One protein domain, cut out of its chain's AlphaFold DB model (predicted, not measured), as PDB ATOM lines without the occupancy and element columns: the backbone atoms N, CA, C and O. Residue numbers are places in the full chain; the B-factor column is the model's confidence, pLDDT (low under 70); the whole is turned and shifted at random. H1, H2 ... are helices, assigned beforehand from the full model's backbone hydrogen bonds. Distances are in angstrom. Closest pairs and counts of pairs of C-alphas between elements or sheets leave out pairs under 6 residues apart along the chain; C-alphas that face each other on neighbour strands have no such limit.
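This is residues 260 to 316 of the 316 residues of an uncharacterized protein of Planctomycetes bacterium (UniProt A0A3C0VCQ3). This domain has little regular structure: from the short helix H1 the chain runs out in a long stretch, turns round in a loop that sticks out at residues 284 to 289, and folds back through H2 into a long tail. That loop and the tail's end at Pro 316 make the length. The printed part has 57 residues with two named helices, H1 then H2, and no named strand; the class is all helix, with 12 residues in named elements. It is extended, with a radius of gyration of the C-alphas of 16.0 A and spans of 53 by 26 by 17 A.

H1, residues 268 to 271, and H2, residues 292 to 299, are apart. A long link of 20 residues, 272 to 291, joins them. In H2 every O i to N i+4 pair is within hydrogen-bond range; H1 is too short for such a pair, and its one O i to N i+3 pair is not within range.

H1 begins at C-alpha 268 (-3.092, -7.392, -0.720) and measures 5.3 A. H2 measures 10.1 A and ends at C-alpha 299 (-15.445, -18.041, 7.046).

The C-alphas farthest apart, of Pro 285 and Pro 316, are 54.6 A apart. The printed part has no cut. pLDDT is under 70 at residues 282 to 285 and 300 to 316.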
ATOM      1  N   ASP A 260       1.971  -4.576   9.330       92.69
ATOM      2  CA  ASP A 260       2.949  -4.018  10.273       92.69
ATOM      3  C   ASP A 260       3.032  -4.844  11.567       92.69
ATOM      4  O   ASP A 260       3.972  -4.698  12.351       92.69
ATOM      5  N   LEU A 261       2.053  -5.723  11.810       91.88
ATOM      6  CA  LEU A 261       2.056  -6.604  12.971       91.88
ATOM      7  C   LEU A 261       3.042  -7.768  12.784       91.88
ATOM      8  O   LEU A 261       3.126  -8.359  11.703       91.88
ATOM      9  N   PRO A 262       3.753  -8.169  13.853       92.06
ATOM     10  CA  PRO A 262       4.695  -9.275  13.782       92.06
ATOM     11  C   PRO A 262       3.974 -10.581  13.429       92.06
ATOM     12  O   PRO A 262       2.949 -10.924  14.017       92.06
ATOM     13  N   GLY A 263       4.538 -11.328  12.478       89.00
ATOM     14  CA  GLY A 263       3.992 -12.614  12.035       89.00
ATOM     15  C   GLY A 263       2.863 -12.516  11.006       89.00
ATOM     16  O   GLY A 263       2.300 -13.555  10.654       89.00
ATOM     17  N   ILE A 264       2.549 -11.314  10.507       89.44
ATOM     18  CA  ILE A 264       1.590 -11.124   9.418       89.44
ATOM     19  C   ILE A 264       2.297 -11.045   8.063       89.44
ATOM     20  O   ILE A 264       3.158 -10.198   7.836       89.44
ATOM     21  N   ALA A 265       1.909 -11.914   7.129       88.69
ATOM     22  CA  ALA A 265       2.391 -11.858   5.755       88.69
ATOM     23  C   ALA A 265       1.902 -10.594   5.033       88.69
ATOM     24  O   ALA A 265       0.730 -10.218   5.122       88.69
ATOM     25  N   ARG A 266       2.790  -9.986   4.238       88.94
ATOM     26  CA  ARG A 266       2.427  -8.930   3.288       88.94
ATOM     27  C   ARG A 266       1.673  -9.526   2.109       88.94
ATOM     28  O   ARG A 266       2.244 -10.218   1.272       88.94
ATOM     29  N   ILE A 267       0.373  -9.286   2.103       85.94
ATOM     30  CA  ILE A 267      -0.579  -9.696   1.075       85.94
ATOM     31  C   ILE A 267      -1.550  -8.539   0.854       85.94
ATOM     32  O   ILE A 267      -1.753  -7.736   1.765       85.94
ATOM     33  N   GLU A 268      -2.205  -8.494  -0.305       85.31
ATOM     34  CA  GLU A 268      -3.092  -7.392  -0.720       85.31
ATOM     35  C   GLU A 268      -4.104  -6.976   0.369       85.31
ATOM     36  O   GLU A 268      -4.365  -5.793   0.599       85.31
ATOM     37  N   LEU A 269      -4.655  -7.953   1.098       85.00
ATOM     38  CA  LEU A 269      -5.598  -7.695   2.185       85.00
ATOM     39  C   LEU A 269      -4.951  -7.047   3.420       85.00
ATOM     40  O   LEU A 269      -5.601  -6.262   4.101       85.00
ATOM     41  N   ALA A 270      -3.702  -7.386   3.738       89.19
ATOM     42  CA  ALA A 270      -3.002  -6.857   4.908       89.19
ATOM     43  C   ALA A 270      -2.410  -5.458   4.669       89.19
ATOM     44  O   ALA A 270      -2.123  -4.748   5.631       89.19
ATOM     45  N   GLU A 271      -2.239  -5.081   3.400       92.31
ATOM     46  CA  GLU A 271      -1.691  -3.795   2.951       92.31
ATOM     47  C   GLU A 271      -2.771  -2.726   2.732       92.31
ATOM     48  O   GLU A 271      -2.461  -1.551   2.541       92.31
ATOM     49  N   THR A 272      -4.049  -3.111   2.772       91.56
ATOM     50  CA  THR A 272      -5.177  -2.197   2.580       91.56
ATOM     51  C   THR A 272      -5.940  -1.994   3.895       91.56
ATOM     52  O   THR A 272      -6.398  -2.962   4.501       91.56
ATOM     53  N   PRO A 273      -6.131  -0.745   4.366       93.62
ATOM     54  CA  PRO A 273      -6.785  -0.487   5.653       93.62
ATOM     55  C   PRO A 273      -8.302  -0.717   5.605       93.62
ATOM     56  O   PRO A 273      -8.939  -0.894   6.641       93.62
ATOM     57  N   LEU A 274      -8.901  -0.674   4.412       92.00
ATOM     58  CA  LEU A 274     -10.336  -0.828   4.213       92.00
ATOM     59  C   LEU A 274     -10.606  -1.504   2.867       92.00
ATOM     60  O   LEU A 274     -10.151  -1.031   1.827       92.00
ATOM     61  N   ARG A 275     -11.398  -2.579   2.889       88.00
ATOM     62  CA  ARG A 275     -11.867  -3.291   1.695       88.00
ATOM     63  C   ARG A 275     -13.354  -3.582   1.837       88.00
ATOM     64  O   ARG A 275     -13.780  -4.182   2.821       88.00
ATOM     65  N   PHE A 276     -14.139  -3.194   0.838       87.50
ATOM     66  CA  PHE A 276     -15.551  -3.554   0.752       87.50
ATOM     67  C   PHE A 276     -15.715  -4.778  -0.145       87.50
ATOM     68  O   PHE A 276     -15.310  -4.763  -1.305       87.50
ATOM     69  N   ILE A 277     -16.322  -5.839   0.388       84.69
ATOM     70  CA  ILE A 277     -16.689  -7.030  -0.380       84.69
ATOM     71  C   ILE A 277     -18.190  -6.961  -0.623       84.69
ATOM     72  O   ILE A 277     -18.987  -7.056   0.308       84.69
ATOM     73  N   HIS A 278     -18.577  -6.772  -1.879       84.31
ATOM     74  CA  HIS A 278     -19.981  -6.728  -2.249       84.31
ATOM     75  C   HIS A 278     -20.544  -8.147  -2.365       84.31
ATOM     76  O   HIS A 278     -20.126  -8.936  -3.212       84.31
ATOM     77  N   THR A 279     -21.541  -8.456  -1.544       81.38
ATOM     78  CA  THR A 279     -22.227  -9.750  -1.521       81.38
ATOM     79  C   THR A 279     -23.722  -9.559  -1.728       81.38
ATOM     80  O   THR A 279     -24.338  -8.632  -1.207       81.38
ATOM     81  N   ARG A 280     -24.345 -10.458  -2.496       81.00
ATOM     82  CA  ARG A 280     -25.794 -10.411  -2.712       81.00
ATOM     83  C   ARG A 280     -26.530 -10.826  -1.435       81.00
ATOM     84  O   ARG A 280     -26.185 -11.825  -0.800       81.00
ATOM     85  N   MET A 281     -27.585 -10.090  -1.090       70.88
ATOM     86  CA  MET A 281     -28.490 -10.481  -0.012       70.88
ATOM     87  C   MET A 281     -29.318 -11.697  -0.428       70.88
ATOM     88  O   MET A 281     -30.094 -11.637  -1.379       70.88
ATOM     89  N   VAL A 282     -29.135 -12.804   0.293       67.50
ATOM     90  CA  VAL A 282     -29.904 -14.041   0.118       67.50
ATOM     91  C   VAL A 282     -30.397 -14.476   1.497       67.50
ATOM     92  O   VAL A 282     -29.638 -15.011   2.303       67.50
ATOM     93  N   GLY A 283     -31.664 -14.193   1.796       62.97
ATOM     94  CA  GLY A 283     -32.293 -14.528   3.075       62.97
ATOM     95  C   GLY A 283     -33.770 -14.133   3.104       62.97
ATOM     96  O   GLY A 283     -34.173 -13.193   2.423       62.97
ATOM     97  N   LYS A 284     -34.582 -14.864   3.876       58.41
ATOM     98  CA  LYS A 284     -35.977 -14.493   4.167       58.41
ATOM     99  C   LYS A 284     -36.012 -13.647   5.448       58.41
ATOM    100  O   LYS A 284     -35.280 -13.981   6.383       58.41
ATOM    101  N   PRO A 285     -36.826 -12.581   5.523       60.25
ATOM    102  CA  PRO A 285     -36.948 -11.790   6.741       60.25
ATOM    103  C   PRO A 285     -37.500 -12.657   7.881       60.25
ATOM    104  O   PRO A 285     -38.509 -13.342   7.731       60.25
ATOM    105  N   SER A 286     -36.815 -12.638   9.022       70.62
ATOM    106  CA  SER A 286     -37.261 -13.248  10.276       70.62
ATOM    107  C   SER A 286     -36.813 -12.361  11.447       70.62
ATOM    108  O   SER A 286     -36.211 -11.313  11.211       70.62
ATOM    109  N   ARG A 287     -37.071 -12.749  12.708       70.56
ATOM    110  CA  ARG A 287     -36.623 -11.968  13.886       70.56
ATOM    111  C   ARG A 287     -35.097 -11.780  13.945       70.56
ATOM    112  O   ARG A 287     -34.635 -10.840  14.576       70.56
ATOM    113  N   CYS A 288     -34.336 -12.649  13.279       73.94
ATOM    114  CA  CYS A 288     -32.899 -12.518  13.062       73.94
ATOM    115  C   CYS A 288     -32.581 -12.854  11.598       73.94
ATOM    116  O   CYS A 288     -33.056 -13.857  11.067       73.94
ATOM    117  N   ILE A 289     -31.812 -12.017  10.908       79.38
ATOM    118  CA  ILE A 289     -31.472 -12.249   9.500       79.38
ATOM    119  C   ILE A 289     -30.067 -12.843   9.424       79.38
ATOM    120  O   ILE A 289     -29.095 -12.208   9.817       79.38
ATOM    121  N   THR A 290     -29.953 -14.046   8.861       78.69
ATOM    122  CA  THR A 290     -28.666 -14.679   8.539       78.69
ATOM    123  C   THR A 290     -28.490 -14.767   7.027       78.69
ATOM    124  O   THR A 290     -29.371 -15.295   6.346       78.69
ATOM    125  N   ASN A 291     -27.346 -14.323   6.498       81.19
ATOM    126  CA  ASN A 291     -26.989 -14.499   5.089       81.19
ATOM    127  C   ASN A 291     -25.847 -15.516   4.966       81.19
ATOM    128  O   ASN A 291     -24.705 -15.229   5.325       81.19
ATOM    129  N   ARG A 292     -26.152 -16.701   4.420       79.62
ATOM    130  CA  ARG A 292     -25.163 -17.777   4.243       79.62
ATOM    131  C   ARG A 292     -23.984 -17.364   3.364       79.62
ATOM    132  O   ARG A 292     -22.876 -17.806   3.639       79.62
ATOM    133  N   LEU A 293     -24.191 -16.518   2.352       77.38
ATOM    134  CA  LEU A 293     -23.098 -16.013   1.517       77.38
ATOM    135  C   LEU A 293     -22.176 -15.090   2.314       77.38
ATOM    136  O   LEU A 293     -20.968 -15.236   2.208       77.38
ATOM    137  N   HIS A 294     -22.716 -14.209   3.164       82.94
ATOM    138  CA  HIS A 294     -21.891 -13.354   4.031       82.94
ATOM    139  C   HIS A 294     -21.082 -14.197   5.017       82.94
ATOM    140  O   HIS A 294     -19.877 -14.002   5.144       82.94
ATOM    141  N   CYS A 295     -21.726 -15.168   5.674       80.25
ATOM    142  CA  CYS A 295     -21.032 -16.086   6.575       80.25
ATOM    143  C   CYS A 295     -19.961 -16.883   5.828       80.25
ATOM    144  O   CYS A 295     -18.861 -17.044   6.339       80.25
ATOM    145  N   SER A 296     -20.259 -17.346   4.609       76.25
ATOM    146  CA  SER A 296     -19.293 -18.055   3.778       76.25
ATOM    147  C   SER A 296     -18.119 -17.159   3.399       76.25
ATOM    148  O   SER A 296     -17.000 -17.587   3.590       76.25
ATOM    149  N   CYS A 297     -18.327 -15.914   2.961       75.62
ATOM    150  CA  CYS A 297     -17.240 -14.971   2.669       75.62
ATOM    151  C   CYS A 297     -16.431 -14.569   3.915       75.62
ATOM    152  O   CYS A 297     -15.254 -14.253   3.796       75.62
ATOM    153  N   ALA A 298     -17.045 -14.570   5.101       77.88
ATOM    154  CA  ALA A 298     -16.344 -14.322   6.360       77.88
ATOM    155  C   ALA A 298     -15.533 -15.547   6.836       77.88
ATOM    156  O   ALA A 298     -14.460 -15.384   7.413       77.88
ATOM    157  N   LEU A 299     -16.041 -16.768   6.606       70.56
ATOM    158  CA  LEU A 299     -15.445 -18.041   7.046       70.56
ATOM    159  C   LEU A 299     -14.454 -18.630   6.044       70.56
ATOM    160  O   LEU A 299     -13.372 -19.073   6.440       70.56
ATOM    161  N   HIS A 300     -14.810 -18.638   4.757       60.62
ATOM    162  CA  HIS A 300     -13.860 -18.756   3.660       60.62
ATOM    163  C   HIS A 300     -13.052 -17.482   3.717       60.62
ATOM    164  O   HIS A 300     -13.347 -16.504   3.032       60.62
ATOM    165  N   ARG A 301     -12.037 -17.522   4.589       54.72
ATOM    166  CA  ARG A 301     -10.804 -16.768   4.462       54.72
ATOM    167  C   ARG A 301     -10.680 -16.438   2.984       54.72
ATOM    168  O   ARG A 301     -10.563 -17.368   2.180       54.72
ATOM    169  N   HIS A 302     -10.737 -15.154   2.619       54.00
ATOM    170  CA  HIS A 302     -10.157 -14.724   1.348       54.00
ATOM    171  C   HIS A 302      -8.880 -15.562   1.179       54.00
ATOM    172  O   HIS A 302      -8.201 -15.743   2.193       54.00
ATOM    173  N   PRO A 303      -8.572 -16.169   0.025       54.53
ATOM    174  CA  PRO A 303      -7.436 -17.094  -0.097       54.53
ATOM    175  C   PRO A 303      -6.125 -16.569   0.541       54.53
ATOM    176  O   PRO A 303      -5.277 -17.343   0.978       54.53
ATOM    177  N   ASP A 304      -6.036 -15.251   0.708       52.53
ATOM    178  CA  ASP A 304      -5.040 -14.478   1.447       52.53
ATOM    179  C   ASP A 304      -5.142 -14.516   2.998       52.53
ATOM    180  O   ASP A 304      -4.122 -14.631   3.664       52.53
ATOM    181  N   LEU A 305      -6.323 -14.526   3.630       53.28
ATOM    182  CA  LEU A 305      -6.501 -14.631   5.097       53.28
ATOM    183  C   LEU A 305      -5.852 -15.894   5.696       53.28
ATOM    184  O   LEU A 305      -5.361 -15.861   6.819       53.28
ATOM    185  N   GLY A 306      -5.824 -17.007   4.953       53.72
ATOM    186  CA  GLY A 306      -5.115 -18.228   5.359       53.72
ATOM    187  C   GLY A 306      -3.590 -18.126   5.273       53.72
ATOM    188  O   GLY A 306      -2.903 -18.939   5.886       53.72
ATOM    189  N   ARG A 307      -3.079 -17.129   4.543       54.44
ATOM    190  CA  ARG A 307      -1.653 -16.813   4.380       54.44
ATOM    191  C   ARG A 307      -1.170 -15.740   5.356       54.44
ATOM    192  O   ARG A 307       0.034 -15.532   5.439       54.44
ATOM    193  N   LEU A 308      -2.079 -15.075   6.081       56.41
ATOM    194  CA  LEU A 308      -1.729 -14.009   7.026       56.41
ATOM    195  C   LEU A 308      -0.783 -14.506   8.111       56.41
ATOM    196  O   LEU A 308       0.200 -13.842   8.379       56.41
ATOM    197  N   THR A 309      -1.028 -15.674   8.700       53.50
ATOM    198  CA  THR A 309      -0.109 -16.260   9.679       53.50
ATOM    199  C   THR A 309       0.851 -17.195   8.957       53.50
ATOM    200  O   THR A 309       0.503 -18.346   8.678       53.50
ATOM    201  N   GLN A 310       2.060 -16.729   8.647       52.84
ATOM    202  CA  GLN A 310       3.143 -17.667   8.369       52.84
ATOM    203  C   GLN A 310       3.476 -18.332   9.703       52.84
ATOM    204  O   GLN A 310       3.998 -17.686  10.608       52.84
ATOM    205  N   ASN A 311       3.127 -19.611   9.863       47.97
ATOM    206  CA  ASN A 311       3.733 -20.388  10.939       47.97
ATOM    207  C   ASN A 311       5.253 -20.279  10.750       47.97
ATOM    208  O   ASN A 311       5.712 -20.521   9.627       47.97
ATOM    209  N   PRO A 312       6.035 -19.920  11.785       47.19
ATOM    210  CA  PRO A 312       7.481 -20.023  11.676       47.19
ATOM    211  C   PRO A 312       7.815 -21.460  11.243       47.19
ATOM    212  O   PRO A 312       7.135 -22.394  11.695       47.19
ATOM    213  N   PRO A 313       8.794 -21.664  10.340       41.31
ATOM    214  CA  PRO A 313       9.216 -23.009   9.986       41.31
ATOM    215  C   PRO A 313       9.534 -23.746  11.286       41.31
ATOM    216  O   PRO A 313      10.255 -23.220  12.137       41.31
ATOM    217  N   ARG A 314       8.931 -24.928  11.477       42.28
ATOM    218  CA  ARG A 314       9.313 -25.796  12.593       42.28
ATOM    219  C   ARG A 314      10.816 -26.011  12.458       42.28
ATOM    220  O   ARG A 314      11.260 -26.456  11.401       42.28
ATOM    221  N   ALA A 315      11.568 -25.606  13.479       41.66
ATOM    222  CA  ALA A 315      12.987 -25.908  13.548       41.66
ATOM    223  C   ALA A 315      13.167 -27.432  13.377       41.66
ATOM    224  O   ALA A 315      12.301 -28.172  13.864       41.66
ATOM    225  N   PRO A 316      14.195 -27.866  12.627       52.84
ATOM    226  CA  PRO A 316      14.425 -29.275  12.317       52.84
ATOM    227  C   PRO A 316      14.589 -30.137  13.570       52.84
ATOM    228  O   PRO A 316      15.114 -29.620  14.584       52.84
TER     229      PRO A 316